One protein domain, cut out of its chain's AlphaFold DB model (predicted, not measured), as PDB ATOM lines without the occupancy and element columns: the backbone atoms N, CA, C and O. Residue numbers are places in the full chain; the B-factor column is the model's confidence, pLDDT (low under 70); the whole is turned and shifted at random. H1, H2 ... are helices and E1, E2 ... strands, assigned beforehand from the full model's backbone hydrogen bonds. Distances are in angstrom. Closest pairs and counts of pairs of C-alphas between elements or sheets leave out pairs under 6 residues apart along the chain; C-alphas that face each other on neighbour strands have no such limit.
ATOM      1  N   GLY A  45     -20.225 -27.559  -2.445       95.38
ATOM      2  CA  GLY A  45     -20.163 -27.687  -3.898       95.38
ATOM      3  C   GLY A  45     -18.938 -27.031  -4.507       95.38
ATOM      4  O   GLY A  45     -17.877 -27.026  -3.888       95.38
ATOM      5  N   LEU A  46     -19.053 -26.550  -5.743       96.44
ATOM      6  CA  LEU A  46     -17.904 -26.200  -6.580       96.44
ATOM      7  C   LEU A  46     -18.104 -24.840  -7.233       96.44
ATOM      8  O   LEU A  46     -19.123 -24.616  -7.867       96.44
ATOM      9  N   ILE A  47     -17.124 -23.949  -7.136       96.38
ATOM     10  CA  ILE A  47     -17.140 -22.670  -7.855       96.38
ATOM     11  C   ILE A  47     -15.930 -22.601  -8.769       96.38
ATOM     12  O   ILE A  47     -14.795 -22.728  -8.318       96.38
ATOM     13  N   PHE A  48     -16.180 -22.400 -10.054       96.44
ATOM     14  CA  PHE A  48     -15.173 -22.325 -11.101       96.44
ATOM     15  C   PHE A  48     -14.862 -20.867 -11.425       96.44
ATOM     16  O   PHE A  48     -15.782 -20.075 -11.622       96.44
ATOM     17  N   ASP A  49     -13.579 -20.520 -11.537       95.25
ATOM     18  CA  ASP A  49     -13.160 -19.193 -12.006       95.25
ATOM     19  C   ASP A  49     -13.534 -19.013 -13.500       95.25
ATOM     20  O   ASP A  49     -13.892 -17.916 -13.922       95.25
ATOM     21  N   ALA A  50     -13.521 -20.099 -14.291       95.00
ATOM     22  CA  ALA A  50     -13.922 -20.128 -15.705       95.00
ATOM     23  C   ALA A  50     -15.000 -21.210 -15.976       95.00
ATOM     24  O   ALA A  50     -14.688 -22.268 -16.530       95.00
ATOM     25  N   PRO A  51     -16.269 -20.983 -15.579       94.81
ATOM     26  CA  PRO A  51     -17.318 -22.009 -15.611       94.81
ATOM     27  C   PRO A  51     -17.741 -22.437 -17.023       94.81
ATOM     28  O   PRO A  51     -18.228 -23.548 -17.201       94.81
ATOM     29  N   THR A  52     -17.551 -21.587 -18.038       95.44
ATOM     30  CA  THR A  52     -17.913 -21.878 -19.438       95.44
ATOM     31  C   THR A  52     -17.029 -22.940 -20.087       95.44
ATOM     32  O   THR A  52     -17.420 -23.523 -21.091       95.44
ATOM     33  N   ASN A  53     -15.849 -23.188 -19.516       95.94
ATOM     34  CA  ASN A  53     -14.878 -24.162 -20.017       95.94
ATOM     35  C   ASN A  53     -15.060 -25.548 -19.377       95.94
ATOM     36  O   ASN A  53     -14.253 -26.446 -19.623       95.94
ATOM     37  N   VAL A  54     -16.079 -25.704 -18.527       96.38
ATOM     38  CA  VAL A  54     -16.428 -26.955 -17.851       96.38
ATOM     39  C   VAL A  54     -17.539 -27.647 -18.628       96.38
ATOM     40  O   VAL A  54     -18.561 -27.037 -18.942       96.38
ATOM     41  N   SER A  55     -17.359 -28.935 -18.898       95.31
ATOM     42  CA  SER A  55     -18.361 -29.792 -19.527       95.31
ATOM     43  C   SER A  55     -18.457 -31.136 -18.809       95.31
ATOM     44  O   SER A  55     -17.576 -31.501 -18.028       95.31
ATOM     45  N   ASN A  56     -19.540 -31.873 -19.059       95.50
ATOM     46  CA  ASN A  56     -19.798 -33.191 -18.482       95.50
ATOM     47  C   ASN A  56     -19.805 -33.182 -16.946       95.50
ATOM     48  O   ASN A  56     -19.372 -34.155 -16.326       95.50
ATOM     49  N   LEU A  57     -20.269 -32.086 -16.327       97.50
ATOM     50  CA  LEU A  57     -20.310 -31.985 -14.870       97.50
ATOM     51  C   LEU A  57     -21.405 -32.900 -14.324       97.50
ATOM     52  O   LEU A  57     -22.601 -32.602 -14.405       97.50
ATOM     53  N   ASN A  58     -20.953 -33.998 -13.733       97.38
ATOM     54  CA  ASN A  58     -21.764 -35.030 -13.125       97.38
ATOM     55  C   ASN A  58     -21.465 -35.096 -11.630       97.38
ATOM     56  O   ASN A  58     -20.311 -35.201 -11.215       97.38
ATOM     57  N   VAL A  59     -22.517 -35.061 -10.817       97.75
ATOM     58  CA  VAL A  59     -22.415 -35.178  -9.362       97.75
ATOM     59  C   VAL A  59     -23.340 -36.279  -8.876       97.75
ATOM     60  O   VAL A  59     -24.544 -36.264  -9.145       97.75
ATOM     61  N   VAL A  60     -22.785 -37.229  -8.130       97.31
ATOM     62  CA  VAL A  60     -23.547 -38.246  -7.409       97.31
ATOM     63  C   VAL A  60     -23.457 -37.948  -5.920       97.31
ATOM     64  O   VAL A  60     -22.375 -37.966  -5.338       97.31
ATOM     65  N   ARG A  61     -24.601 -37.669  -5.296       96.12
ATOM     66  CA  ARG A  61     -24.705 -37.457  -3.853       96.12
ATOM     67  C   ARG A  61     -25.159 -38.739  -3.163       96.12
ATOM     68  O   ARG A  61     -26.087 -39.403  -3.621       96.12
ATOM     69  N   SER A  62     -24.527 -39.070  -2.043       93.62
ATOM     70  CA  SER A  62     -24.930 -40.168  -1.162       93.62
ATOM     71  C   SER A  62     -24.667 -39.857   0.307       93.62
ATOM     72  O   SER A  62     -24.029 -38.858   0.635       93.62
ATOM     73  N   ILE A  63     -25.196 -40.689   1.205       90.69
ATOM     74  CA  ILE A  63     -24.902 -40.616   2.639       90.69
ATOM     75  C   ILE A  63     -23.941 -41.741   3.009       90.69
ATOM     76  O   ILE A  63     -24.243 -42.914   2.772       90.69
ATOM     77  N   ASP A  64     -22.806 -41.389   3.612       85.06
ATOM     78  CA  ASP A  64     -21.867 -42.379   4.133       85.06
ATOM     79  C   ASP A  64     -22.470 -43.074   5.364       85.06
ATOM     80  O   ASP A  64     -22.868 -42.436   6.341       85.06
ATOM     81  N   GLN A  65     -22.593 -44.400   5.295       66.62
ATOM     82  CA  GLN A  65     -23.328 -45.204   6.275       66.62
ATOM     83  C   GLN A  65     -22.465 -45.689   7.444       66.62
ATOM     84  O   GLN A  65     -23.006 -46.316   8.359       66.62
ATOM     85  N   ASN A  66     -21.158 -45.413   7.416       59.72
ATOM     86  CA  ASN A  66     -20.181 -45.999   8.332       59.72
ATOM     87  C   ASN A  66     -20.034 -45.284   9.687       59.72
ATOM     88  O   ASN A  66     -19.232 -45.726  10.506       59.72
ATOM     89  N   GLU A  67     -20.791 -44.220   9.972       55.91
ATOM     90  CA  GLU A  67     -20.545 -43.390  11.160       55.91
ATOM     91  C   GLU A  67     -21.808 -43.036  11.965       55.91
ATOM     92  O   GLU A  67     -22.929 -43.018  11.453       55.91
ATOM     93  N   LYS A  68     -21.602 -42.733  13.260       61.06
ATOM     94  CA  LYS A  68     -22.621 -42.152  14.157       61.06
ATOM     95  C   LYS A  68     -23.098 -40.775  13.672       61.06
ATOM     96  O   LYS A  68     -24.219 -40.390  13.995       61.06
ATOM     97  N   ASP A  69     -22.268 -40.064  12.907       70.31
ATOM     98  CA  ASP A  69     -22.569 -38.761  12.317       70.31
ATOM     99  C   ASP A  69     -22.443 -38.850  10.782       70.31
ATOM    100  O   ASP A  69     -21.333 -38.854  10.253       70.31
ATOM    101  N   PRO A  70     -23.552 -39.041  10.047       82.25
ATOM    102  CA  PRO A  70     -23.505 -39.335   8.618       82.25
ATOM    103  C   PRO A  70     -22.999 -38.138   7.800       82.25
ATOM    104  O   PRO A  70     -23.614 -37.072   7.809       82.25
ATOM    105  N   LEU A  71     -21.931 -38.345   7.028       90.50
ATOM    106  CA  LEU A  71     -21.414 -37.365   6.070       90.50
ATOM    107  C   LEU A  71     -22.155 -37.457   4.733       90.50
ATOM    108  O   LEU A  71     -22.538 -38.543   4.282       90.50
ATOM    109  N   VAL A  72     -22.311 -36.316   4.066       92.56
ATOM    110  CA  VAL A  72     -22.764 -36.253   2.678       92.56
ATOM    111  C   VAL A  72     -21.554 -36.442   1.774       92.56
ATOM    112  O   VAL A  72     -20.608 -35.657   1.801       92.56
ATOM    113  N   ARG A  73     -21.581 -37.506   0.977       94.81
ATOM    114  CA  ARG A  73     -20.562 -37.824  -0.018       94.81
ATOM    115  C   ARG A  73     -20.996 -37.281  -1.374       94.81
ATOM    116  O   ARG A  73     -22.098 -37.586  -1.827       94.81
ATOM    117  N   TYR A  74     -20.110 -36.544  -2.028       96.31
ATOM    118  CA  TYR A  74     -20.255 -36.078  -3.402       96.31
ATOM    119  C   TYR A  74     -19.162 -36.702  -4.262       96.31
ATOM    120  O   TYR A  74     -17.994 -36.354  -4.109       96.31
ATOM    121  N   ASP A  75     -19.540 -37.607  -5.159       97.00
ATOM    122  CA  ASP A  75     -18.662 -38.074  -6.229       97.00
ATOM    123  C   ASP A  75     -18.842 -37.143  -7.427       97.00
ATOM    124  O   ASP A  75     -19.951 -36.984  -7.940       97.00
ATOM    125  N   ILE A  76     -17.762 -36.477  -7.820       97.75
ATOM    126  CA  ILE A  76     -17.759 -35.403  -8.810       97.75
ATOM    127  C   ILE A  76     -16.920 -35.848  -9.998       97.75
ATOM    128  O   ILE A  76     -15.792 -36.305  -9.817       97.75
ATOM    129  N   GLN A  77     -17.453 -35.651 -11.200       97.81
ATOM    130  CA  GLN A  77     -16.732 -35.832 -12.451       97.81
ATOM    131  C   GLN A  77     -17.008 -34.667 -13.405       97.81
ATOM    132  O   GLN A  77     -18.160 -34.263 -13.536       97.81
ATOM    133  N   PHE A  78     -15.982 -34.133 -14.066       97.88
ATOM    134  CA  PHE A  78     -16.126 -33.157 -15.153       97.88
ATOM    135  C   PHE A  78     -14.878 -33.099 -16.041       97.88
ATOM    136  O   PHE A  78     -13.797 -33.537 -15.649       97.88
ATOM    137  N   THR A  79     -15.017 -32.471 -17.204       96.88
ATOM    138  CA  THR A  79     -13.929 -32.165 -18.140       96.88
ATOM    139  C   THR A  79     -13.681 -30.651 -18.162       96.88
ATOM    140  O   THR A  79     -14.628 -29.863 -18.085       96.88
ATOM    141  N   TYR A  80     -12.417 -30.223 -18.260       95.81
ATOM    142  CA  TYR A  80     -12.043 -28.807 -18.374       95.81
ATOM    143  C   TYR A  80     -11.217 -28.557 -19.640       95.81
ATOM    144  O   TYR A  80     -10.123 -29.094 -19.781       95.81
ATOM    145  N   ALA A  81     -11.719 -27.717 -20.546       91.94
ATOM    146  CA  ALA A  81     -11.136 -27.503 -21.875       91.94
ATOM    147  C   ALA A  81     -10.758 -26.031 -22.138       91.94
ATOM    148  O   ALA A  81     -11.020 -25.500 -23.215       91.94
ATOM    149  N   GLY A  82     -10.167 -25.354 -21.149       90.50
ATOM    150  CA  GLY A  82      -9.740 -23.954 -21.261       90.50
ATOM    151  C   GLY A  82      -8.297 -23.699 -20.827       90.50
ATOM    152  O   GLY A  82      -7.559 -24.625 -20.484       90.50
ATOM    153  N   ASP A  83      -7.917 -22.420 -20.798       93.06
ATOM    154  CA  ASP A  83      -6.640 -21.961 -20.237       93.06
ATOM    155  C   ASP A  83      -6.535 -22.278 -18.743       93.06
ATOM    156  O   ASP A  83      -7.546 -22.494 -18.073       93.06
ATOM    157  N   ASN A  84      -5.320 -22.284 -18.192       93.38
ATOM    158  CA  ASN A  84      -5.115 -22.577 -16.773       93.38
ATOM    159  C   ASN A  84      -5.992 -21.680 -15.882       93.38
ATOM    160  O   ASN A  84      -5.919 -20.453 -15.937       93.38
ATOM    161  N   SER A  85      -6.809 -22.311 -15.046       95.81
ATOM    162  CA  SER A  85      -7.801 -21.651 -14.198       95.81
ATOM    163  C   SER A  85      -7.854 -22.335 -12.837       95.81
ATOM    164  O   SER A  85      -6.960 -23.105 -12.487       95.81
ATOM    165  N   ASN A  86      -8.863 -22.042 -12.021       96.56
ATOM    166  CA  ASN A  86      -9.050 -22.713 -10.745       96.56
ATOM    167  C   ASN A  86     -10.518 -23.025 -10.474       96.56
ATOM    168  O   ASN A  86     -11.434 -22.351 -10.941       96.56
ATOM    169  N   MET A  87     -10.705 -24.035  -9.641       96.38
ATOM    170  CA  MET A  87     -11.953 -24.369  -8.984       96.38
ATOM    171  C   MET A  87     -11.768 -24.231  -7.477       96.38
ATOM    172  O   MET A  87     -10.679 -24.420  -6.934       96.38
ATOM    173  N   ARG A  88     -12.848 -23.916  -6.782       96.31
ATOM    174  CA  ARG A  88     -12.926 -23.894  -5.330       96.31
ATOM    175  C   ARG A  88     -13.934 -24.917  -4.861       96.31
ATOM    176  O   ARG A  88     -15.054 -24.935  -5.358       96.31
ATOM    177  N   ILE A  89     -13.534 -25.722  -3.884       95.12
ATOM    178  CA  ILE A  89     -14.460 -26.585  -3.153       95.12
ATOM    179  C   ILE A  89     -15.032 -25.742  -2.015       95.12
ATOM    180  O   ILE A  89     -14.273 -25.167  -1.223       95.12
ATOM    181  N   LEU A  90     -16.353 -25.588  -2.005       94.00
ATOM    182  CA  LEU A  90     -17.089 -24.904  -0.950       94.00
ATOM    183  C   LEU A  90     -17.329 -25.845   0.225       94.00
ATOM    184  O   LEU A  90     -17.553 -27.037   0.028       94.00
ATOM    185  N   GLY A  91     -17.340 -25.276   1.423       87.25
ATOM    186  CA  GLY A  91     -17.375 -26.012   2.672       87.25
ATOM    187  C   GLY A  91     -15.977 -26.335   3.192       87.25
ATOM    188  O   GLY A  91     -14.968 -25.728   2.806       87.25
ATOM    189  N   VAL A  92     -15.947 -27.274   4.129       84.44
ATOM    190  CA  VAL A  92     -14.729 -27.754   4.776       84.44
ATOM    191  C   VAL A  92     -14.716 -29.263   4.594       84.44
ATOM    192  O   VAL A  92     -15.413 -29.948   5.343       84.44
ATOM    193  N   PRO A  93     -13.925 -29.789   3.643       85.44
ATOM    194  CA  PRO A  93     -13.872 -31.221   3.415       85.44
ATOM    195  C   PRO A  93     -13.515 -31.963   4.705       85.44
ATOM    196  O   PRO A  93     -12.467 -31.730   5.307       85.44
ATOM    197  N   ASN A  94     -14.389 -32.870   5.129       88.00
ATOM    198  CA  ASN A  94     -14.232 -33.642   6.362       88.00
ATOM    199  C   ASN A  94     -13.239 -34.804   6.216       88.00
ATOM    200  O   ASN A  94     -12.845 -35.409   7.211       88.00
ATOM    201  N   ARG A  95     -12.841 -35.133   4.984       89.50
ATOM    202  CA  ARG A  95     -11.851 -36.166   4.658       89.50
ATOM    203  C   ARG A  95     -10.897 -35.665   3.580       89.50
ATOM    204  O   ARG A  95     -11.189 -34.692   2.883       89.50
ATOM    205  N   HIS A  96      -9.761 -36.346   3.435       88.00
ATOM    206  CA  HIS A  96      -8.817 -36.061   2.359       88.00
ATOM    207  C   HIS A  96      -9.493 -36.196   0.989       88.00
ATOM    208  O   HIS A  96     -10.124 -37.211   0.696       88.00
ATOM    209  N   VAL A  97      -9.337 -35.161   0.163       91.81
ATOM    210  CA  VAL A  97      -9.798 -35.143  -1.227       91.81
ATOM    211  C   VAL A  97      -8.648 -35.625  -2.103       91.81
ATOM    212  O   VAL A  97      -7.620 -34.955  -2.204       91.81
ATOM    213  N   TYR A  98      -8.815 -36.794  -2.715       92.38
ATOM    214  CA  TYR A  98      -7.852 -37.343  -3.667       92.38
ATOM    215  C   TYR A  98      -8.174 -36.811  -5.060       92.38
ATOM    216  O   TYR A  98      -9.250 -37.076  -5.592       92.38
ATOM    217  N   LEU A  99      -7.260 -36.016  -5.610       93.69
ATOM    218  CA  LEU A  99      -7.384 -35.405  -6.930       93.69
ATOM    219  C   LEU A  99      -6.659 -36.247  -7.994       93.69
ATOM    220  O   LEU A  99      -5.816 -37.073  -7.633       93.69
ATOM    221  N   PRO A 100      -6.963 -36.038  -9.289       92.69
ATOM    222  CA  PRO A 100      -6.257 -36.699 -10.381       92.69
ATOM    223  C   PRO A 100      -4.739 -36.500 -10.321       92.69
ATOM    224  O   PRO A 100      -4.239 -35.513  -9.772       92.69
ATOM    225  N   GLU A 101      -4.005 -37.430 -10.931       87.25
ATOM    226  CA  GLU A 101      -2.546 -37.387 -10.984       87.25
ATOM    227  C   GLU A 101      -2.039 -36.047 -11.550       87.25
ATOM    228  O   GLU A 101      -2.571 -35.509 -12.519       87.25
ATOM    229  N   GLY A 102      -1.016 -35.480 -10.906       84.69
ATOM    230  CA  GLY A 102      -0.438 -34.189 -11.290       84.69
ATOM    231  C   GLY A 102      -1.212 -32.951 -10.813       84.69
ATOM    232  O   GLY A 102      -0.717 -31.838 -10.995       84.69
ATOM    233  N   VAL A 103      -2.370 -33.102 -10.158       91.44
ATOM    234  CA  VAL A 103      -3.143 -31.981  -9.597       91.44
ATOM    235  C   VAL A 103      -2.891 -31.859  -8.095       91.44
ATOM    236  O   VAL A 103      -3.229 -32.748  -7.317       91.44
ATOM    237  N   GLN A 104      -2.350 -30.719  -7.662       90.12
ATOM    238  CA  GLN A 104      -2.159 -30.417  -6.243       90.12
ATOM    239  C   GLN A 104      -3.075 -29.277  -5.808       90.12
ATOM    240  O   GLN A 104      -3.011 -28.170  -6.340       90.12
ATOM    241  N   ALA A 105      -3.932 -29.548  -4.824       90.94
ATOM    242  CA  ALA A 105      -4.755 -28.517  -4.212       90.94
ATOM    243  C   ALA A 105      -3.929 -27.590  -3.315       90.94
ATOM    244  O   ALA A 105      -3.007 -28.011  -2.618       90.94
ATOM    245  N   HIS A 106      -4.350 -26.332  -3.253       90.38
ATOM    246  CA  HIS A 106      -3.827 -25.343  -2.328       90.38
ATOM    247  C   HIS A 106      -4.853 -25.038  -1.241       90.38
ATOM    248  O   HIS A 106      -6.035 -24.801  -1.517       90.38
ATOM    249  N   ARG A 107      -4.391 -24.980   0.011       89.44
ATOM    250  CA  ARG A 107      -5.208 -24.477   1.116       89.44
ATOM    251  C   ARG A 107      -5.439 -22.982   0.919       89.44
ATOM    252  O   ARG A 107      -4.493 -22.208   0.817       89.44
ATOM    253  N   SER A 108      -6.699 -22.575   0.858       87.38
ATOM    254  CA  SER A 108      -7.100 -21.192   0.614       87.38
ATOM    255  C   SER A 108      -8.421 -20.934   1.323       87.38
ATOM    256  O   SER A 108      -9.472 -21.242   0.771       87.38
ATOM    257  N   ASN A 109      -8.359 -20.326   2.508       89.88
ATOM    258  CA  ASN A 109      -9.538 -19.961   3.291       89.88
ATOM    259  C   ASN A 109     -10.102 -18.625   2.800       89.88
ATOM    260  O   ASN A 109      -9.494 -17.580   3.028       89.88
ATOM    261  N   VAL A 110     -11.236 -18.653   2.104       91.06
ATOM    262  CA  VAL A 110     -11.873 -17.455   1.537       91.06
ATOM    263  C   VAL A 110     -13.388 -17.553   1.679       91.06
ATOM    264  O   VAL A 110     -13.979 -18.585   1.371       91.06
ATOM    265  N   THR A 111     -14.027 -16.458   2.087       91.25
ATOM    266  CA  THR A 111     -15.470 -16.260   1.909       91.25
ATOM    267  C   THR A 111     -15.700 -15.575   0.568       91.25
ATOM    268  O   THR A 111     -15.218 -14.463   0.343       91.25
ATOM    269  N   LEU A 112     -16.393 -16.251  -0.342       89.62
ATOM    270  CA  LEU A 112     -16.654 -15.746  -1.682       89.62
ATOM    271  C   LEU A 112     -17.727 -14.656  -1.652       89.62
ATOM    272  O   LEU A 112     -18.706 -14.739  -0.911       89.62
ATOM    273  N   LYS A 113     -17.537 -13.638  -2.494       87.19
ATOM    274  CA  LYS A 113     -18.547 -12.618  -2.798       87.19
ATOM    275  C   LYS A 113     -19.282 -13.016  -4.078       87.19
ATOM    276  O   LYS A 113     -18.675 -13.609  -4.964       87.19
ATOM    277  N   GLY A 114     -20.562 -12.684  -4.179       84.06
ATOM    278  CA  GLY A 114     -21.395 -13.019  -5.334       84.06
ATOM    279  C   GLY A 114     -22.870 -12.778  -5.038       84.06
ATOM    280  O   GLY A 114     -23.208 -12.198  -4.009       84.06
ATOM    281  N   GLU A 115     -23.759 -13.269  -5.902       86.44
ATOM    282  CA  GLU A 115     -25.216 -13.153  -5.723       86.44
ATOM    283  C   GLU A 115     -25.790 -14.150  -4.690       86.44
ATOM    284  O   GLU A 115     -26.944 -14.570  -4.777       86.44
ATOM    285  N   TYR A 116     -24.990 -14.534  -3.688       89.81
ATOM    286  CA  TYR A 116     -25.369 -15.514  -2.668       89.81
ATOM    287  C   TYR A 116     -26.537 -15.047  -1.799       89.81
ATOM    288  O   TYR A 116     -27.302 -15.882  -1.329       89.81
ATOM    289  N   ASP A 117     -26.737 -13.737  -1.640       87.69
ATOM    290  CA  ASP A 117     -27.902 -13.193  -0.935       87.69
ATOM    291  C   ASP A 117     -29.209 -13.508  -1.677       87.69
ATOM    292  O   ASP A 117     -30.182 -13.942  -1.060       87.69
ATOM    293  N   LYS A 118     -29.215 -13.389  -3.015       90.00
ATOM    294  CA  LYS A 118     -30.374 -13.762  -3.847       90.00
ATOM    295  C   LYS A 118     -30.615 -15.271  -3.810       90.00
ATOM    296  O   LYS A 118     -31.761 -15.708  -3.704       90.00
ATOM    297  N   ILE A 119     -29.538 -16.062  -3.869       91.56
ATOM    298  CA  ILE A 119     -29.608 -17.525  -3.744       91.56
ATOM    299  C   ILE A 119     -30.205 -17.903  -2.385       91.56
ATOM    300  O   ILE A 119     -31.129 -18.708  -2.340       91.56
ATOM    301  N   ASN A 120     -29.727 -17.296  -1.295       91.38
ATOM    302  CA  ASN A 120     -30.238 -17.517   0.056       91.38
ATOM    303  C   ASN A 120     -31.722 -17.175   0.167       91.38
ATOM    304  O   ASN A 120     -32.491 -18.010   0.633       91.38
ATOM    305  N   GLN A 121     -32.140 -15.990  -0.284       90.25
ATOM    306  CA  GLN A 121     -33.539 -15.574  -0.197       90.25
ATOM    307  C   GLN A 121     -34.468 -16.595  -0.868       90.25
ATOM    308  O   GLN A 121     -35.411 -17.085  -0.250       90.25
ATOM    309  N   ASN A 122     -34.149 -16.980  -2.104       90.56
ATOM    310  CA  ASN A 122     -34.962 -17.918  -2.870       90.56
ATOM    311  C   ASN A 122     -34.924 -19.344  -2.284       90.56
ATOM    312  O   ASN A 122     -35.944 -20.030  -2.200       90.56
ATOM    313  N   LEU A 123     -33.748 -19.789  -1.839       92.19
ATOM    314  CA  LEU A 123     -33.572 -21.101  -1.231       92.19
ATOM    315  C   LEU A 123     -34.379 -21.235   0.061       92.19
ATOM    316  O   LEU A 123     -35.121 -22.202   0.211       92.19
ATOM    317  N   PHE A 124     -34.271 -20.272   0.981       91.44
ATOM    318  CA  PHE A 124     -34.941 -20.338   2.281       91.44
ATOM    319  C   PHE A 124     -36.471 -20.311   2.157       91.44
ATOM    320  O   PHE A 124     -37.154 -20.911   2.984       91.44
ATOM    321  N   GLU A 125     -37.032 -19.690   1.117       88.75
ATOM    322  CA  GLU A 125     -38.471 -19.769   0.820       88.75
ATOM    323  C   GLU A 125     -38.924 -21.180   0.407       88.75
ATOM    324  O   GLU A 125     -40.082 -21.542   0.608       88.75
ATOM    325  N   LYS A 126     -38.015 -21.991  -0.146       90.81
ATOM    326  CA  LYS A 126     -38.303 -23.330  -0.682       90.81
ATOM    327  C   LYS A 126     -37.990 -24.471   0.283       90.81
ATOM    328  O   LYS A 126     -38.499 -25.570   0.073       90.81
ATOM    329  N   LEU A 127     -37.156 -24.238   1.296       92.56
ATOM    330  CA  LEU A 127     -36.768 -25.263   2.266       92.56
ATOM    331  C   LEU A 127     -37.935 -25.629   3.188       92.56
ATOM    332  O   LEU A 127     -38.501 -24.776   3.877       92.56
ATOM    333  N   SER A 128     -38.222 -26.925   3.290       91.69
ATOM    334  CA  SER A 128     -39.199 -27.463   4.245       91.69
ATOM    335  C   SER A 128     -38.749 -27.230   5.695       91.69
ATOM    336  O   SER A 128     -39.565 -27.081   6.602       91.69
ATOM    337  N   THR A 129     -37.434 -27.173   5.910       90.44
ATOM    338  CA  THR A 129     -36.765 -26.953   7.197       90.44
ATOM    339  C   THR A 129     -36.588 -25.477   7.566       90.44
ATOM    340  O   THR A 129     -36.070 -25.193   8.643       90.44
ATOM    341  N   ASN A 130     -37.062 -24.517   6.757       91.12
ATOM    342  CA  ASN A 130     -36.898 -23.074   7.017       91.12
ATOM    343  C   ASN A 130     -37.351 -22.653   8.429       91.12
ATOM    344  O   ASN A 130     -36.668 -21.901   9.121       91.12
ATOM    345  N   ASN A 131     -38.481 -23.183   8.901       88.00
ATOM    346  CA  ASN A 131     -38.968 -22.885  10.250       88.00
ATOM    347  C   ASN A 131     -38.036 -23.418  11.352       88.00
ATOM    348  O   ASN A 131     -37.928 -22.789  12.400       88.00
ATOM    349  N   LEU A 132     -37.365 -24.551  11.123       87.88
ATOM    350  CA  LEU A 132     -36.385 -25.117  12.053       87.88
ATOM    351  C   LEU A 132     -35.079 -24.310  12.026       87.88
ATOM    352  O   LEU A 132     -34.583 -23.928  13.079       87.88
ATOM    353  N   LEU A 133     -34.599 -23.940  10.835       87.81
ATOM    354  CA  LEU A 133     -33.433 -23.064  10.664       87.81
ATOM    355  C   LEU A 133     -33.608 -21.734  11.409       87.81
ATOM    356  O   LEU A 133     -32.730 -21.325  12.167       87.81
ATOM    357  N   LYS A 134     -34.778 -21.095  11.272       86.75
ATOM    358  CA  LYS A 134     -35.111 -19.858  11.999       86.75
ATOM    359  C   LYS A 134     -35.077 -20.043  13.515       86.75
ATOM    360  O   LYS A 134     -34.593 -19.160  14.218       86.75
ATOM    361  N   LYS A 135     -35.573 -21.178  14.016       84.44
ATOM    362  CA  LYS A 135     -35.574 -21.510  15.449       84.44
ATOM    363  C   LYS A 135     -34.163 -21.688  16.010       84.44
ATOM    364  O   LYS A 135     -33.914 -21.310  17.152       84.44
ATOM    365  N   GLU A 136     -33.235 -22.166  15.193       80.12
ATOM    366  CA  GLU A 136     -31.813 -22.274  15.537       80.12
ATOM    367  C   GLU A 136     -31.004 -21.006  15.234       80.12
ATOM    368  O   GLU A 136     -29.809 -20.944  15.506       80.12
ATOM    369  N   GLY A 137     -31.644 -19.952  14.719       80.94
ATOM    370  CA  GLY A 137     -30.982 -18.686  14.405       80.94
ATOM    371  C   GLY A 137     -30.167 -18.700  13.107       80.94
ATOM    372  O   GLY A 137     -29.379 -17.783  12.876       80.94
ATOM    373  N   ILE A 138     -30.358 -19.700  12.241       85.81
ATOM    374  CA  ILE A 138     -29.738 -19.768  10.915       85.81
ATOM    375  C   ILE A 138     -30.637 -19.035   9.916       85.81
ATOM    376  O   ILE A 138     -31.740 -19.479   9.602       85.81
ATOM    377  N   SER A 139     -30.161 -17.896   9.412       84.31
ATOM    378  CA  SER A 139     -30.909 -17.027   8.489       84.31
ATOM    379  C   SER A 139     -30.339 -16.966   7.071       84.31
ATOM    380  O   SER A 139     -30.987 -16.435   6.176       84.31
ATOM    381  N   SER A 140     -29.120 -17.463   6.865       89.00
ATOM    382  CA  SER A 140     -28.444 -17.471   5.566       89.00
ATOM    383  C   SER A 140     -27.308 -18.485   5.561       89.00
ATOM    384  O   SER A 140     -26.777 -18.832   6.621       89.00
ATOM    385  N   PHE A 141     -26.927 -18.930   4.362       90.62
ATOM    386  CA  PHE A 141     -25.722 -19.711   4.142       90.62
ATOM    387  C   PHE A 141     -24.588 -18.880   3.559       90.62
ATOM    388  O   PHE A 141     -24.803 -17.957   2.768       90.62
ATOM    389  N   LYS A 142     -23.355 -19.227   3.929       91.12
ATOM    390  CA  LYS A 142     -22.143 -18.587   3.410       91.12
ATOM    391  C   LYS A 142     -21.436 -19.471   2.391       91.12
ATOM    392  O   LYS A 142     -21.337 -20.684   2.549       91.12
ATOM    393  N   ALA A 143     -20.881 -18.847   1.356       92.06
ATOM    394  CA  ALA A 143     -20.002 -19.508   0.399       92.06
ATOM    395  C   ALA A 143     -18.550 -19.434   0.896       92.06
ATOM    396  O   ALA A 143     -17.777 -18.567   0.487       92.06
ATOM    397  N   ILE A 144     -18.189 -20.303   1.839       92.19
ATOM    398  CA  ILE A 144     -16.816 -20.415   2.350       92.19
ATOM    399  C   ILE A 144     -16.100 -21.524   1.586       92.19
ATOM    400  O   ILE A 144     -16.676 -22.577   1.354       92.19
ATOM    401  N   SER A 145     -14.847 -21.302   1.210       91.56
ATOM    402  CA  SER A 145     -13.966 -22.314   0.629       91.56
ATOM    403  C   SER A 145     -12.685 -22.402   1.445       91.56
ATOM    404  O   SER A 145     -12.162 -21.368   1.865       91.56
ATOM    405  N   GLN A 146     -12.170 -23.616   1.649       88.69
ATOM    406  CA  GLN A 146     -10.838 -23.852   2.230       88.69
ATOM    407  C   GLN A 146      -9.838 -24.468   1.244       88.69
ATOM    408  O   GLN A 146      -8.647 -24.571   1.550       88.69
ATOM    409  N   MET A 147     -10.292 -24.862   0.052       92.44
ATOM    410  CA  MET A 147      -9.484 -25.577  -0.931       92.44
ATOM    411  C   MET A 147      -9.656 -24.974  -2.325       92.44
ATOM    412  O   MET A 147     -10.770 -24.866  -2.839       92.44
ATOM    413  N   ARG A 148      -8.530 -24.606  -2.942       95.19
ATOM    414  CA  ARG A 148      -8.438 -24.187  -4.343       95.19
ATOM    415  C   ARG A 148      -7.724 -25.273  -5.140       95.19
ATOM    416  O   ARG A 148      -6.652 -25.716  -4.743       95.19
ATOM    417  N   VAL A 149      -8.304 -25.673  -6.259       96.00
ATOM    418  CA  VAL A 149      -7.793 -26.719  -7.143       96.00
ATOM    419  C   VAL A 149      -7.444 -26.084  -8.490       96.00
ATOM    420  O   VAL A 149      -8.332 -25.490  -9.106       96.00
ATOM    421  N   PRO A 150      -6.188 -26.173  -8.953       96.19
ATOM    422  CA  PRO A 150      -5.820 -25.682 -10.272       96.19
ATOM    423  C   PRO A 150      -6.453 -26.552 -11.363       96.19
ATOM    424  O   PRO A 150      -6.465 -27.784 -11.282       96.19
ATOM    425  N   LEU A 151      -6.968 -25.891 -12.393       96.25
ATOM    426  CA  LEU A 151      -7.565 -26.511 -13.567       96.25
ATOM    427  C   LEU A 151      -6.660 -26.335 -14.780       96.25
ATOM    428  O   LEU A 151      -6.175 -25.230 -15.030       96.25
ATOM    429  N   SER A 152      -6.456 -27.406 -15.542       94.06
ATOM    430  CA  SER A 152      -5.697 -27.382 -16.790       94.06
ATOM    431  C   SER A 152      -6.301 -28.335 -17.809       94.06
ATOM    432  O   SER A 152      -6.712 -29.437 -17.460       94.06
ATOM    433  N   SER A 153      -6.269 -27.939 -19.079       90.25
ATOM    434  CA  SER A 153      -6.674 -28.771 -20.218       90.25
ATOM    435  C   SER A 153      -5.788 -30.003 -20.442       90.25
ATOM    436  O   SER A 153      -6.132 -30.875 -21.231       90.25
ATOM    437  N   LYS A 154      -4.647 -30.100 -19.743       89.62
ATOM    438  CA  LYS A 154      -3.779 -31.290 -19.760       89.62
ATOM    439  C   LYS A 154      -4.353 -32.467 -18.969       89.62
ATOM    440  O   LYS A 154      -3.907 -33.593 -19.160       89.62
ATOM    441  N   VAL A 155      -5.295 -32.209 -18.064       89.81
ATOM    442  CA  VAL A 155      -5.975 -33.244 -17.282       89.81
ATOM    443  C   VAL A 155      -7.223 -33.650 -18.051       89.81
ATOM    444  O   VAL A 155      -8.108 -32.823 -18.255       89.81
ATOM    445  N   ALA A 156      -7.272 -34.910 -18.493       81.12
ATOM    446  CA  ALA A 156      -8.357 -35.409 -19.335       81.12
ATOM    447  C   ALA A 156      -9.720 -35.309 -18.632       81.12
ATOM    448  O   ALA A 156     -10.616 -34.654 -19.150       81.12
ATOM    449  N   ASP A 157      -9.840 -35.880 -17.429       91.31
ATOM    450  CA  ASP A 157     -11.050 -35.807 -16.612       91.31
ATOM    451  C   ASP A 157     -10.702 -35.551 -15.146       91.31
ATOM    452  O   ASP A 157      -9.834 -36.199 -14.554       91.31
ATOM    453  N   TYR A 158     -11.426 -34.618 -14.536       96.50
ATOM    454  CA  TYR A 158     -11.401 -34.404 -13.101       96.50
ATOM    455  C   TYR A 158     -12.427 -35.319 -12.455       96.50
ATOM    456  O   TYR A 158     -13.621 -35.096 -12.613       96.50
ATOM    457  N   ALA A 159     -11.963 -36.321 -11.707       96.81
ATOM    458  CA  ALA A 159     -12.804 -37.216 -10.921       96.81
ATOM    459  C   ALA A 159     -12.286 -37.292  -9.481       96.81
ATOM    460  O   ALA A 159     -11.124 -37.626  -9.256       96.81
ATOM    461  N   PHE A 160     -13.128 -36.948  -8.508       96.50
ATOM    462  CA  PHE A 160     -12.774 -36.973  -7.087       96.50
ATOM    463  C   PHE A 160     -14.019 -37.043  -6.200       96.50
ATOM    464  O   PHE A 160     -15.146 -36.818  -6.646       96.50
ATOM    465  N   THR A 161     -13.799 -37.318  -4.916       95.94
ATOM    466  CA  THR A 161     -14.859 -37.398  -3.910       95.94
ATOM    467  C   THR A 161     -14.642 -36.352  -2.824       95.94
ATOM    468  O   THR A 161     -13.532 -36.194  -2.315       95.94
ATOM    469  N   VAL A 162     -15.718 -35.672  -2.430       95.00
ATOM    470  CA  VAL A 162     -15.736 -34.752  -1.286       95.00
ATOM    471  C   VAL A 162     -16.724 -35.260  -0.246       95.00
ATOM    472  O   VAL A 162     -17.818 -35.716  -0.581       95.00
ATOM    473  N   TYR A 163     -16.328 -35.183   1.021       93.69
ATOM    474  CA  TYR A 163     -17.173 -35.516   2.162       93.69
ATOM    475  C   TYR A 163     -17.442 -34.250   2.954       93.69
ATOM    476  O   TYR A 163     -16.499 -33.600   3.397       93.69
ATOM    477  N   GLU A 164     -18.712 -33.935   3.145       90.50
ATOM    478  CA  GLU A 164     -19.150 -32.724   3.824       90.50
ATOM    479  C   GLU A 164     -20.118 -33.075   4.949       90.50
ATOM    480  O   GLU A 164     -20.996 -33.933   4.804       90.50
ATOM    481  N   LYS A 165     -19.974 -32.395   6.083       89.56
ATOM    482  CA  LYS A 165     -20.900 -32.523   7.201       89.56
ATOM    483  C   LYS A 165     -22.183 -31.746   6.883       89.56
ATOM    484  O   LYS A 165     -22.100 -30.536   6.670       89.56
ATOM    485  N   PRO A 166     -23.360 -32.401   6.847       89.50
ATOM    486  CA  PRO A 166     -24.615 -31.678   6.692       89.50
ATOM    487  C   PRO A 166     -24.860 -30.801   7.921       89.50
ATOM    488  O   PRO A 166     -24.398 -31.122   9.013       89.50
ATOM    489  N   ILE A 167     -25.619 -29.724   7.747       89.62
ATOM    490  CA  ILE A 167     -26.091 -28.851   8.820       89.62
ATOM    491  C   ILE A 167     -27.117 -29.637   9.645       89.62
ATOM    492  O   ILE A 167     -28.202 -29.939   9.133       89.62
ATOM    493  N   PRO A 168     -26.792 -29.995  10.895       87.56
ATOM    494  CA  PRO A 168     -27.707 -30.727  11.749       87.56
ATOM    495  C   PRO A 168     -28.649 -29.753  12.462       87.56
ATOM    496  O   PRO A 168     -28.204 -28.746  13.003       87.56
ATOM    497  N   LEU A 169     -29.939 -30.081  12.481       87.75
ATOM    498  CA  LEU A 169     -30.969 -29.341  13.204       87.75
ATOM    499  C   LEU A 169     -31.439 -30.161  14.404       87.75
ATOM    500  O   LEU A 169     -31.737 -31.353  14.273       87.75
ATOM    501  N   TYR A 170     -31.523 -29.529  15.566       85.25
ATOM    502  CA  TYR A 170     -31.786 -30.138  16.857       85.25
ATOM    503  C   TYR A 170     -33.011 -29.554  17.552       85.25
ATOM    504  O   TYR A 170     -33.405 -28.401  17.399       85.25
ATOM    505  N   SER A 171     -33.587 -30.384  18.410       82.12
ATOM    506  CA  SER A 171     -34.530 -29.962  19.440       82.12
ATOM    507  C   SER A 171     -33.932 -30.156  20.827       82.12
ATOM    508  O   SER A 171     -32.800 -30.625  20.978       82.12
ATOM    509  N   ARG A 172     -34.701 -29.768  21.849       74.12
ATOM    510  CA  ARG A 172     -34.475 -30.036  23.273       74.12
ATOM    511  C   ARG A 172     -33.688 -31.334  23.502       74.12
ATOM    512  O   ARG A 172     -34.009 -32.365  22.927       74.12
ATOM    513  N   ASN A 173     -32.709 -31.280  24.405       70.38
ATOM    514  CA  ASN A 173     -31.790 -32.383  24.726       70.38
ATOM    515  C   ASN A 173     -30.849 -32.813  23.576       70.38
ATOM    516  O   ASN A 173     -30.299 -33.906  23.636       70.38
ATOM    517  N   TYR A 174     -30.627 -31.967  22.563       72.38
ATOM    518  CA  TYR A 174     -29.785 -32.287  21.397       72.38
ATOM    519  C   TYR A 174     -30.299 -33.487  20.590       72.38
ATOM    520  O   TYR A 174     -29.536 -34.206  19.939       72.38
ATOM    521  N   ASP A 175     -31.619 -33.669  20.576       80.31
ATOM    522  CA  ASP A 175     -32.265 -34.638  19.706       80.31
ATOM    523  C   ASP A 175     -32.271 -34.120  18.271       80.31
ATOM    524  O   ASP A 175     -32.974 -33.157  17.948       80.31
ATOM    525  N   LYS A 176     -31.496 -34.773  17.398       85.56
ATOM    526  CA  LYS A 176     -31.425 -34.418  15.978       85.56
ATOM    527  C   LYS A 176     -32.767 -34.666  15.289       85.56
ATOM    528  O   LYS A 176     -33.293 -35.782  15.360       85.56
ATOM    529  N   LEU A 177     -33.281 -33.627  14.635       88.88
ATOM    530  CA  LEU A 177     -34.554 -33.584  13.916       88.88
ATOM    531  C   LEU A 177     -34.382 -33.632  12.406       88.88
ATOM    532  O   LEU A 177     -35.202 -34.238  11.719       88.88
ATOM    533  N   ALA A 178     -33.354 -32.969  11.885       89.62
ATOM    534  CA  ALA A 178     -33.101 -32.957  10.458       89.62
ATOM    535  C   ALA A 178     -31.616 -32.782  10.144       89.62
ATOM    536  O   ALA A 178     -30.867 -32.232  10.943       89.62
ATOM    537  N   ASP A 179     -31.222 -33.238   8.960       90.06
ATOM    538  CA  ASP A 179     -29.949 -32.907   8.326       90.06
ATOM    539  C   ASP A 179     -30.244 -32.122   7.044       90.06
ATOM    540  O   ASP A 179     -31.073 -32.548   6.232       90.06
ATOM    541  N   LEU A 180     -29.550 -31.005   6.844       92.31
ATOM    542  CA  LEU A 180     -29.644 -30.187   5.641       92.31
ATOM    543  C   LEU A 180     -28.287 -30.098   4.949       92.31
ATOM    544  O   LEU A 180     -27.270 -29.836   5.575       92.31
ATOM    545  N   SER A 181     -28.265 -30.252   3.631       93.25
ATOM    546  CA  SER A 181     -27.074 -29.975   2.835       93.25
ATOM    547  C   SER A 181     -27.457 -29.285   1.541       93.25
ATOM    548  O   SER A 181     -28.411 -29.687   0.876       93.25
ATOM    549  N   VAL A 182     -26.723 -28.236   1.179       94.81
ATOM    550  CA  VAL A 182     -27.002 -27.429  -0.008       94.81
ATOM    551  C   VAL A 182     -25.765 -27.408  -0.884       94.81
ATOM    552  O   VAL A 182     -24.750 -26.829  -0.515       94.81
ATOM    553  N   PHE A 183     -25.867 -28.039  -2.045       96.19
ATOM    554  CA  PHE A 183     -24.844 -28.032  -3.077       96.19
ATOM    555  C   PHE A 183     -25.106 -26.893  -4.058       96.19
ATOM    556  O   PHE A 183     -26.219 -26.775  -4.575       96.19
ATOM    557  N   ILE A 184     -24.084 -26.101  -4.370       96.44
ATOM    558  CA  ILE A 184     -24.144 -25.084  -5.417       96.44
ATOM    559  C   ILE A 184     -22.980 -25.209  -6.400       96.44
ATOM    560  O   ILE A 184     -21.880 -25.631  -6.038       96.44
ATOM    561  N   THR A 185     -23.219 -24.816  -7.649       96.62
ATOM    562  CA  THR A 185     -22.159 -24.617  -8.643       96.62
ATOM    563  C   THR A 185     -22.524 -23.562  -9.672       96.62
ATOM    564  O   THR A 185     -23.687 -23.428 -10.040       96.62
ATOM    565  N   ASN A 186     -21.535 -22.808 -10.145       95.50
ATOM    566  CA  ASN A 186     -21.704 -21.820 -11.213       95.50
ATOM    567  C   ASN A 186     -21.428 -22.387 -12.619       95.50
ATOM    568  O   ASN A 186     -21.569 -21.666 -13.603       95.50
ATOM    569  N   ALA A 187     -21.016 -23.654 -12.725       95.56
ATOM    570  CA  ALA A 187     -20.904 -24.354 -13.999       95.56
ATOM    571  C   ALA A 187     -22.233 -25.021 -14.381       95.56
ATOM    572  O   ALA A 187     -23.070 -25.332 -13.527       95.56
ATOM    573  N   ARG A 188     -22.418 -25.274 -15.681       94.38
ATOM    574  CA  ARG A 188     -23.567 -26.035 -16.179       94.38
ATOM    575  C   ARG A 188     -23.522 -27.450 -15.599       94.38
ATOM    576  O   ARG A 188     -22.566 -28.180 -15.823       94.38
ATOM    577  N   MET A 189     -24.564 -27.824 -14.861       95.62
ATOM    578  CA  MET A 189     -24.747 -29.176 -14.338       95.62
ATOM    579  C   MET A 189     -25.399 -30.050 -15.410       95.62
ATOM    580  O   MET A 189     -26.526 -29.763 -15.817       95.62
ATOM    581  N   ASP A 190     -24.722 -31.114 -15.840       94.56
ATOM    582  CA  ASP A 190     -25.276 -32.052 -16.822       94.56
ATOM    583  C   ASP A 190     -26.090 -33.152 -16.141       94.56
ATOM    584  O   ASP A 190     -27.183 -33.495 -16.598       94.56
ATOM    585  N   ARG A 191     -25.611 -33.667 -15.001       95.19
ATOM    586  CA  ARG A 191     -26.359 -34.650 -14.211       95.19
ATOM    587  C   ARG A 191     -26.082 -34.526 -12.721       95.19
ATOM    588  O   ARG A 191     -24.950 -34.661 -12.272       95.19
ATOM    589  N   PHE A 192     -27.148 -34.411 -11.936       96.31
ATOM    590  CA  PHE A 192     -27.095 -34.545 -10.483       96.31
ATOM    591  C   PHE A 192     -27.944 -35.743 -10.063       96.31
ATOM    592  O   PHE A 192     -29.145 -35.772 -10.330       96.31
ATOM    593  N   THR A 193     -27.333 -36.750  -9.443       95.00
ATOM    594  CA  THR A 193     -28.019 -37.990  -9.052       95.00
ATOM    595  C   THR A 193     -27.921 -38.200  -7.552       95.00
ATOM    596  O   THR A 193     -26.836 -38.135  -6.983       95.00
ATOM    597  N   ASP A 194     -29.044 -38.514  -6.920       93.12
ATOM    598  CA  ASP A 194     -29.075 -38.951  -5.532       93.12
ATOM    599  C   ASP A 194     -29.054 -40.481  -5.450       93.12
ATOM    600  O   ASP A 194     -29.841 -41.167  -6.101       93.12
ATOM    601  N   SER A 195     -28.162 -41.028  -4.627       89.38
ATOM    602  CA  SER A 195     -28.032 -42.466  -4.388       89.38
ATOM    603  C   SER A 195     -27.904 -42.738  -2.890       89.38
ATOM    604  O   SER A 195     -27.169 -42.056  -2.189       89.38
ATOM    605  N   ASN A 196     -28.636 -43.720  -2.357       83.25
ATOM    606  CA  ASN A 196     -28.547 -44.115  -0.941       83.25
ATOM    607  C   ASN A 196     -28.693 -42.954   0.075       83.25
ATOM    608  O   ASN A 196     -28.054 -42.955   1.127       83.25
ATOM    609  N   ILE A 197     -29.542 -41.962  -0.220       84.50
ATOM    610  CA  ILE A 197     -29.762 -40.774   0.632       84.50
ATOM    611  C   ILE A 197     -30.623 -41.050   1.882       84.50
ATOM    612  O   ILE A 197     -30.633 -40.267   2.835       84.50
ATOM    613  N   ALA A 198     -31.320 -42.188   1.905       78.88
ATOM    614  CA  ALA A 198     -32.033 -42.723   3.059       78.88
ATOM    615  C   ALA A 198     -31.780 -44.233   3.154       78.88
ATOM    616  O   ALA A 198     -31.703 -44.920   2.132       78.88
ATOM    617  N   LYS A 199     -31.678 -44.767   4.377       68.38
ATOM    618  CA  LYS A 199     -31.637 -46.223   4.570       68.38
ATOM    619  C   LYS A 199     -33.019 -46.792   4.252       68.38
ATOM    620  O   LYS A 199     -34.035 -46.233   4.659       68.38
ATOM    621  N   LYS A 200     -33.071 -47.920   3.542       61.81
ATOM    622  CA  LYS A 200     -34.332 -48.615   3.255       61.81
ATOM    623  C   LYS A 200     -35.040 -48.946   4.578       61.81
ATOM    624  O   LYS A 200     -34.450 -49.601   5.431       61.81
ATOM    625  N   GLY A 201     -36.271 -48.461   4.751       61.56
ATOM    626  CA  GLY A 201     -37.044 -48.616   5.991       61.56
ATOM    627  C   GLY A 201     -36.791 -47.554   7.072       61.56
ATOM    628  O   GLY A 201     -37.326 -47.689   8.168       61.56
ATOM    629  N   SER A 202     -36.006 -46.501   6.807       71.56
ATOM    630  CA  SER A 202     -35.877 -45.379   7.748       71.56
ATOM    631  C   SER A 202     -37.151 -44.532   7.800       71.56
ATOM    632  O   SER A 202     -37.744 -44.271   6.759       71.56
ATOM    633  N   SER A 203     -37.492 -44.006   8.979       72.81
ATOM    634  CA  SER A 203     -38.554 -43.002   9.181       72.81
ATOM    635  C   SER A 203     -38.195 -41.602   8.666       72.81
ATOM    636  O   SER A 203     -38.970 -40.662   8.832       72.81
ATOM    637  N   LEU A 204     -37.009 -41.442   8.071       84.62
ATOM    638  CA  LEU A 204     -36.547 -40.172   7.538       84.62
ATOM    639  C   LEU A 204     -37.257 -39.873   6.223       84.62
ATOM    640  O   LEU A 204     -37.100 -40.600   5.239       84.62
ATOM    641  N   LYS A 205     -37.971 -38.753   6.187       88.81
ATOM    642  CA  LYS A 205     -38.435 -38.166   4.940       88.81
ATOM    643  C   LYS A 205     -37.288 -37.436   4.276       88.81
ATOM    644  O   LYS A 205     -36.593 -36.649   4.918       88.81
ATOM    645  N   VAL A 206     -37.108 -37.688   2.988       90.69
ATOM    646  CA  VAL A 206     -36.050 -37.061   2.209       90.69
ATOM    647  C   VAL A 206     -36.660 -36.165   1.147       90.69
ATOM    648  O   VAL A 206     -37.414 -36.640   0.303       90.69
ATOM    649  N   ASN A 207     -36.318 -34.880   1.194       90.75
ATOM    650  CA  ASN A 207     -36.711 -33.902   0.190       90.75
ATOM    651  C   ASN A 207     -35.464 -33.415  -0.540       90.75
ATOM    652  O   ASN A 207     -34.511 -32.928   0.071       90.75
ATOM    653  N   THR A 208     -35.484 -33.542  -1.860       92.12
ATOM    654  CA  THR A 208     -34.406 -33.092  -2.735       92.12
ATOM    655  C   THR A 208     -34.999 -32.304  -3.879       92.12
ATOM    656  O   THR A 208     -35.935 -32.769  -4.535       92.12
ATOM    657  N   LYS A 209     -34.448 -31.127  -4.158       91.81
ATOM    658  CA  LYS A 209     -34.870 -30.333  -5.308       91.81
ATOM    659  C   LYS A 209     -33.683 -29.594  -5.891       91.81
ATOM    660  O   LYS A 209     -32.851 -29.053  -5.162       91.81
ATOM    661  N   ALA A 210     -33.638 -29.595  -7.214       90.88
ATOM    662  CA  ALA A 210     -32.711 -28.814  -8.006       90.88
ATOM    663  C   ALA A 210     -33.399 -27.542  -8.500       90.88
ATOM    664  O   ALA A 210     -34.596 -27.549  -8.795       90.88
ATOM    665  N   ASP A 211     -32.629 -26.473  -8.606       88.31
ATOM    666  CA  ASP A 211     -33.055 -25.208  -9.177       88.31
ATOM    667  C   ASP A 211     -31.860 -24.464  -9.787       88.31
ATOM    668  O   ASP A 211     -30.705 -24.798  -9.525       88.31
ATOM    669  N   SER A 212     -32.135 -23.446 -10.597       86.81
ATOM    670  CA  SER A 212     -31.128 -22.532 -11.129       86.81
ATOM    671  C   SER A 212     -31.463 -21.109 -10.702       86.81
ATOM    672  O   SER A 212     -32.556 -20.612 -10.967       86.81
ATOM    673  N   GLN A 213     -30.534 -20.458 -10.009       83.06
ATOM    674  CA  GLN A 213     -30.705 -19.125  -9.440       83.06
ATOM    675  C   GLN A 213     -29.469 -18.286  -9.747       83.06
ATOM    676  O   GLN A 213     -28.358 -18.691  -9.422       83.06
ATOM    677  N   ALA A 214     -29.647 -17.119 -10.377       79.12
ATOM    678  CA  ALA A 214     -28.540 -16.211 -10.707       79.12
ATOM    679  C   ALA A 214     -27.374 -16.888 -11.470       79.12
ATOM    680  O   ALA A 214     -26.203 -16.674 -11.165       79.12
ATOM    681  N   GLY A 215     -27.685 -17.776 -12.425       83.44
ATOM    682  CA  GLY A 215     -26.670 -18.540 -13.168       83.44
ATOM    683  C   GLY A 215     -25.932 -19.599 -12.338       83.44
ATOM    684  O   GLY A 215     -24.971 -20.190 -12.818       83.44
ATOM    685  N   THR A 216     -26.378 -19.852 -11.105       92.44
ATOM    686  CA  THR A 216     -25.851 -20.877 -10.203       92.44
ATOM    687  C   THR A 216     -26.862 -22.010 -10.090       92.44
ATOM    688  O   THR A 216     -28.024 -21.797  -9.746       92.44
ATOM    689  N   TYR A 217     -26.423 -23.233 -10.356       95.62
ATOM    690  CA  TYR A 217     -27.179 -24.434 -10.041       95.62
ATOM    691  C   TYR A 217     -27.184 -24.649  -8.526       95.62
ATOM    692  O   TYR A 217     -26.131 -24.620  -7.892       95.62
ATOM    693  N   VAL A 218     -28.360 -24.892  -7.953       96.06
ATOM    694  CA  VAL A 218     -28.573 -25.102  -6.519       96.06
ATOM    695  C   VAL A 218     -29.335 -26.405  -6.331       96.06
ATOM    696  O   VAL A 218     -30.401 -26.599  -6.908       96.06
ATOM    697  N   ASN A 219     -28.827 -27.300  -5.492       96.00
ATOM    698  CA  ASN A 219     -29.523 -28.520  -5.112       96.00
ATOM    699  C   ASN A 219     -29.446 -28.728  -3.604       96.00
ATOM    700  O   ASN A 219     -28.357 -28.771  -3.036       96.00
ATOM    701  N   HIS A 220     -30.593 -28.895  -2.954       95.06
ATOM    702  CA  HIS A 220     -30.646 -29.170  -1.521       95.06
ATOM    703  C   HIS A 220     -31.066 -30.610  -1.221       95.06
ATOM    704  O   HIS A 220     -31.760 -31.251  -2.010       95.06
ATOM    705  N   LEU A 221     -30.635 -31.091  -0.059       94.88
ATOM    706  CA  LEU A 221     -31.033 -32.335   0.581       94.88
ATOM    707  C   LEU A 221     -31.523 -32.015   1.984       94.88
ATOM    708  O   LEU A 221     -30.733 -31.568   2.809       94.88
ATOM    709  N   GLU A 222     -32.789 -32.298   2.254       93.88
ATOM    710  CA  GLU A 222     -33.371 -32.259   3.592       93.88
ATOM    711  C   GLU A 222     -33.698 -33.693   4.008       93.88
ATOM    712  O   GLU A 222     -34.464 -34.375   3.328       93.88
ATOM    713  N   ARG A 223     -33.126 -34.172   5.115       92.19
ATOM    714  CA  ARG A 223     -33.446 -35.478   5.711       92.19
ATOM    715  C   ARG A 223     -34.098 -35.231   7.057       92.19
ATOM    716  O   ARG A 223     -33.410 -34.860   7.998       92.19
ATOM    717  N   ILE A 224     -35.409 -35.405   7.138       91.88
ATOM    718  CA  ILE A 224     -36.239 -34.971   8.262       91.88
ATOM    719  C   ILE A 224     -36.798 -36.188   8.998       91.88
ATOM    720  O   ILE A 224     -37.434 -37.047   8.389       91.88
ATOM    721  N   ASP A 225     -36.615 -36.244  10.315       89.69
ATOM    722  CA  ASP A 225     -37.288 -37.204  11.187       89.69
ATOM    723  C   ASP A 225     -38.704 -36.703  11.517       89.69
ATOM    724  O   ASP A 225     -38.943 -36.006  12.509       89.69
ATOM    725  N   GLU A 226     -39.664 -37.037  10.647       85.25
ATOM    726  CA  GLU A 226     -41.067 -36.647  10.828       85.25
ATOM    727  C   GLU A 226     -41.669 -37.231  12.110       85.25
ATOM    728  O   GLU A 226     -42.535 -36.602  12.715       85.25
TER     729      GLU A 226
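AT A GLANCE: This is residues 45 to 226 of the 343 residues of an uncharacterized protein of Tissierellia bacterium S5-A11 (UniProt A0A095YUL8). What would one see first? A sandwich, two sheets partly face to face with their strands running nearly along each other: a large, strongly twisted sheet of E1, E4, E5, E6, E8, E9, E11 and E12, and a smaller one of E7, E3, E2 and E10 over part of one face. The short helix H1 covers E11 and E12 on the large sheet's face away from the smaller sheet, and H2 only grazes the large sheet near E8. What is it made of? The printed part has 182 residues with twelve named strands and two named helices, in the order E1 to E5, H1, H2, E6 to E12; its class is mostly strand. The large sheet is branched and mixed, and the smaller one, in the order E7, E3, E2, E10, is mixed too. How is it shaped? It is compact, with a radius of gyration of the C-alphas of 16.5 A and spans of 52 by 35 by 28 A.

IN THESE COORDINATES: Where are the large sheet's strands? E1 is residues 45 to 48, from C-alpha 45 at (-20.163, -27.687, -3.898), E4 is 85 to 90, E5 is 106 to 111, E6 is 144 to 151 and E8 is 167 to 171. E9 is 175 to 185 and 31.7 A long, E11 is 204 to 213 and 27.7 A, and E12 is 216 to 225 and 29.2 A, ending at C-alpha 225 at (-37.288, -37.204, 11.187). Where are the smaller sheet's strands? E2 is residues 54 to 63, 26.0 A long, E3 is 72 to 80, 24.8 A, E7 is 158 to 164 and E10 is 191 to 194. Where are the helices? H1 is residues 116 to 126, 15.2 A long, from C-alpha 116 at (-25.369, -15.514, -2.668), and H2 is 130 to 135.

HOW THE PARTS SIT: Where does the large sheet branch? E9 has E1 and E8 on one side and E12 on the other: E1 is parallel, with N 46 and O 184 at 3.0 A, E8 is antiparallel, with N 169 and O 178 at 2.8 A, and E12 is antiparallel, with N 181 and O 221 at 2.9 A. E11 and E12 form a hairpin, with N 207 and O 222 at 2.9 A. How does it go on from E1? E4 is antiparallel to E1, with N 88 and O 47 at 2.7 A, and E6 to E4, with N 87 and O 149 at 2.8 A. E6 bends by 62 degrees at residue 147 and has E5, an edge strand, as antiparallel neighbour, with N 108 and O 146 at 2.9 A. What faces it? In the smaller sheet, E3 is antiparallel to E7, with N 74 and O 162 at 2.8 A, and to E2, with N 60 and O 75 at 2.9 A, while E10 is parallel to E2, with N 61 and O 193 at 2.8 A. The parts of the two sheets that face each other are 9.3 A centre to centre, their strands at 8 degrees. How do the helices stand? H1 is on the large sheet at a height over the sheet of 9.8 A, over E12 and only just over E11, on which 3 of its C-alphas fall; its closest C-alphas with E11 are those of Ile 119 and Gln 213, 6.0 A apart. Of H1's O i to N i+4 pairs 6 of 7 are within hydrogen-bond range, and in H2 every one is.

THE WHOLE: How far does it reach? The two C-alphas farthest apart, those of Lys 154 and Arg 172, are 52.9 A apart. Is anything cut or long? The printed part has no cut, and the one long link is E4 to E5, 15 residues. Where is confidence low? The mean pLDDT of the printed part is 89.5, and residues 65 to 68 and 199 to 201 are under 70.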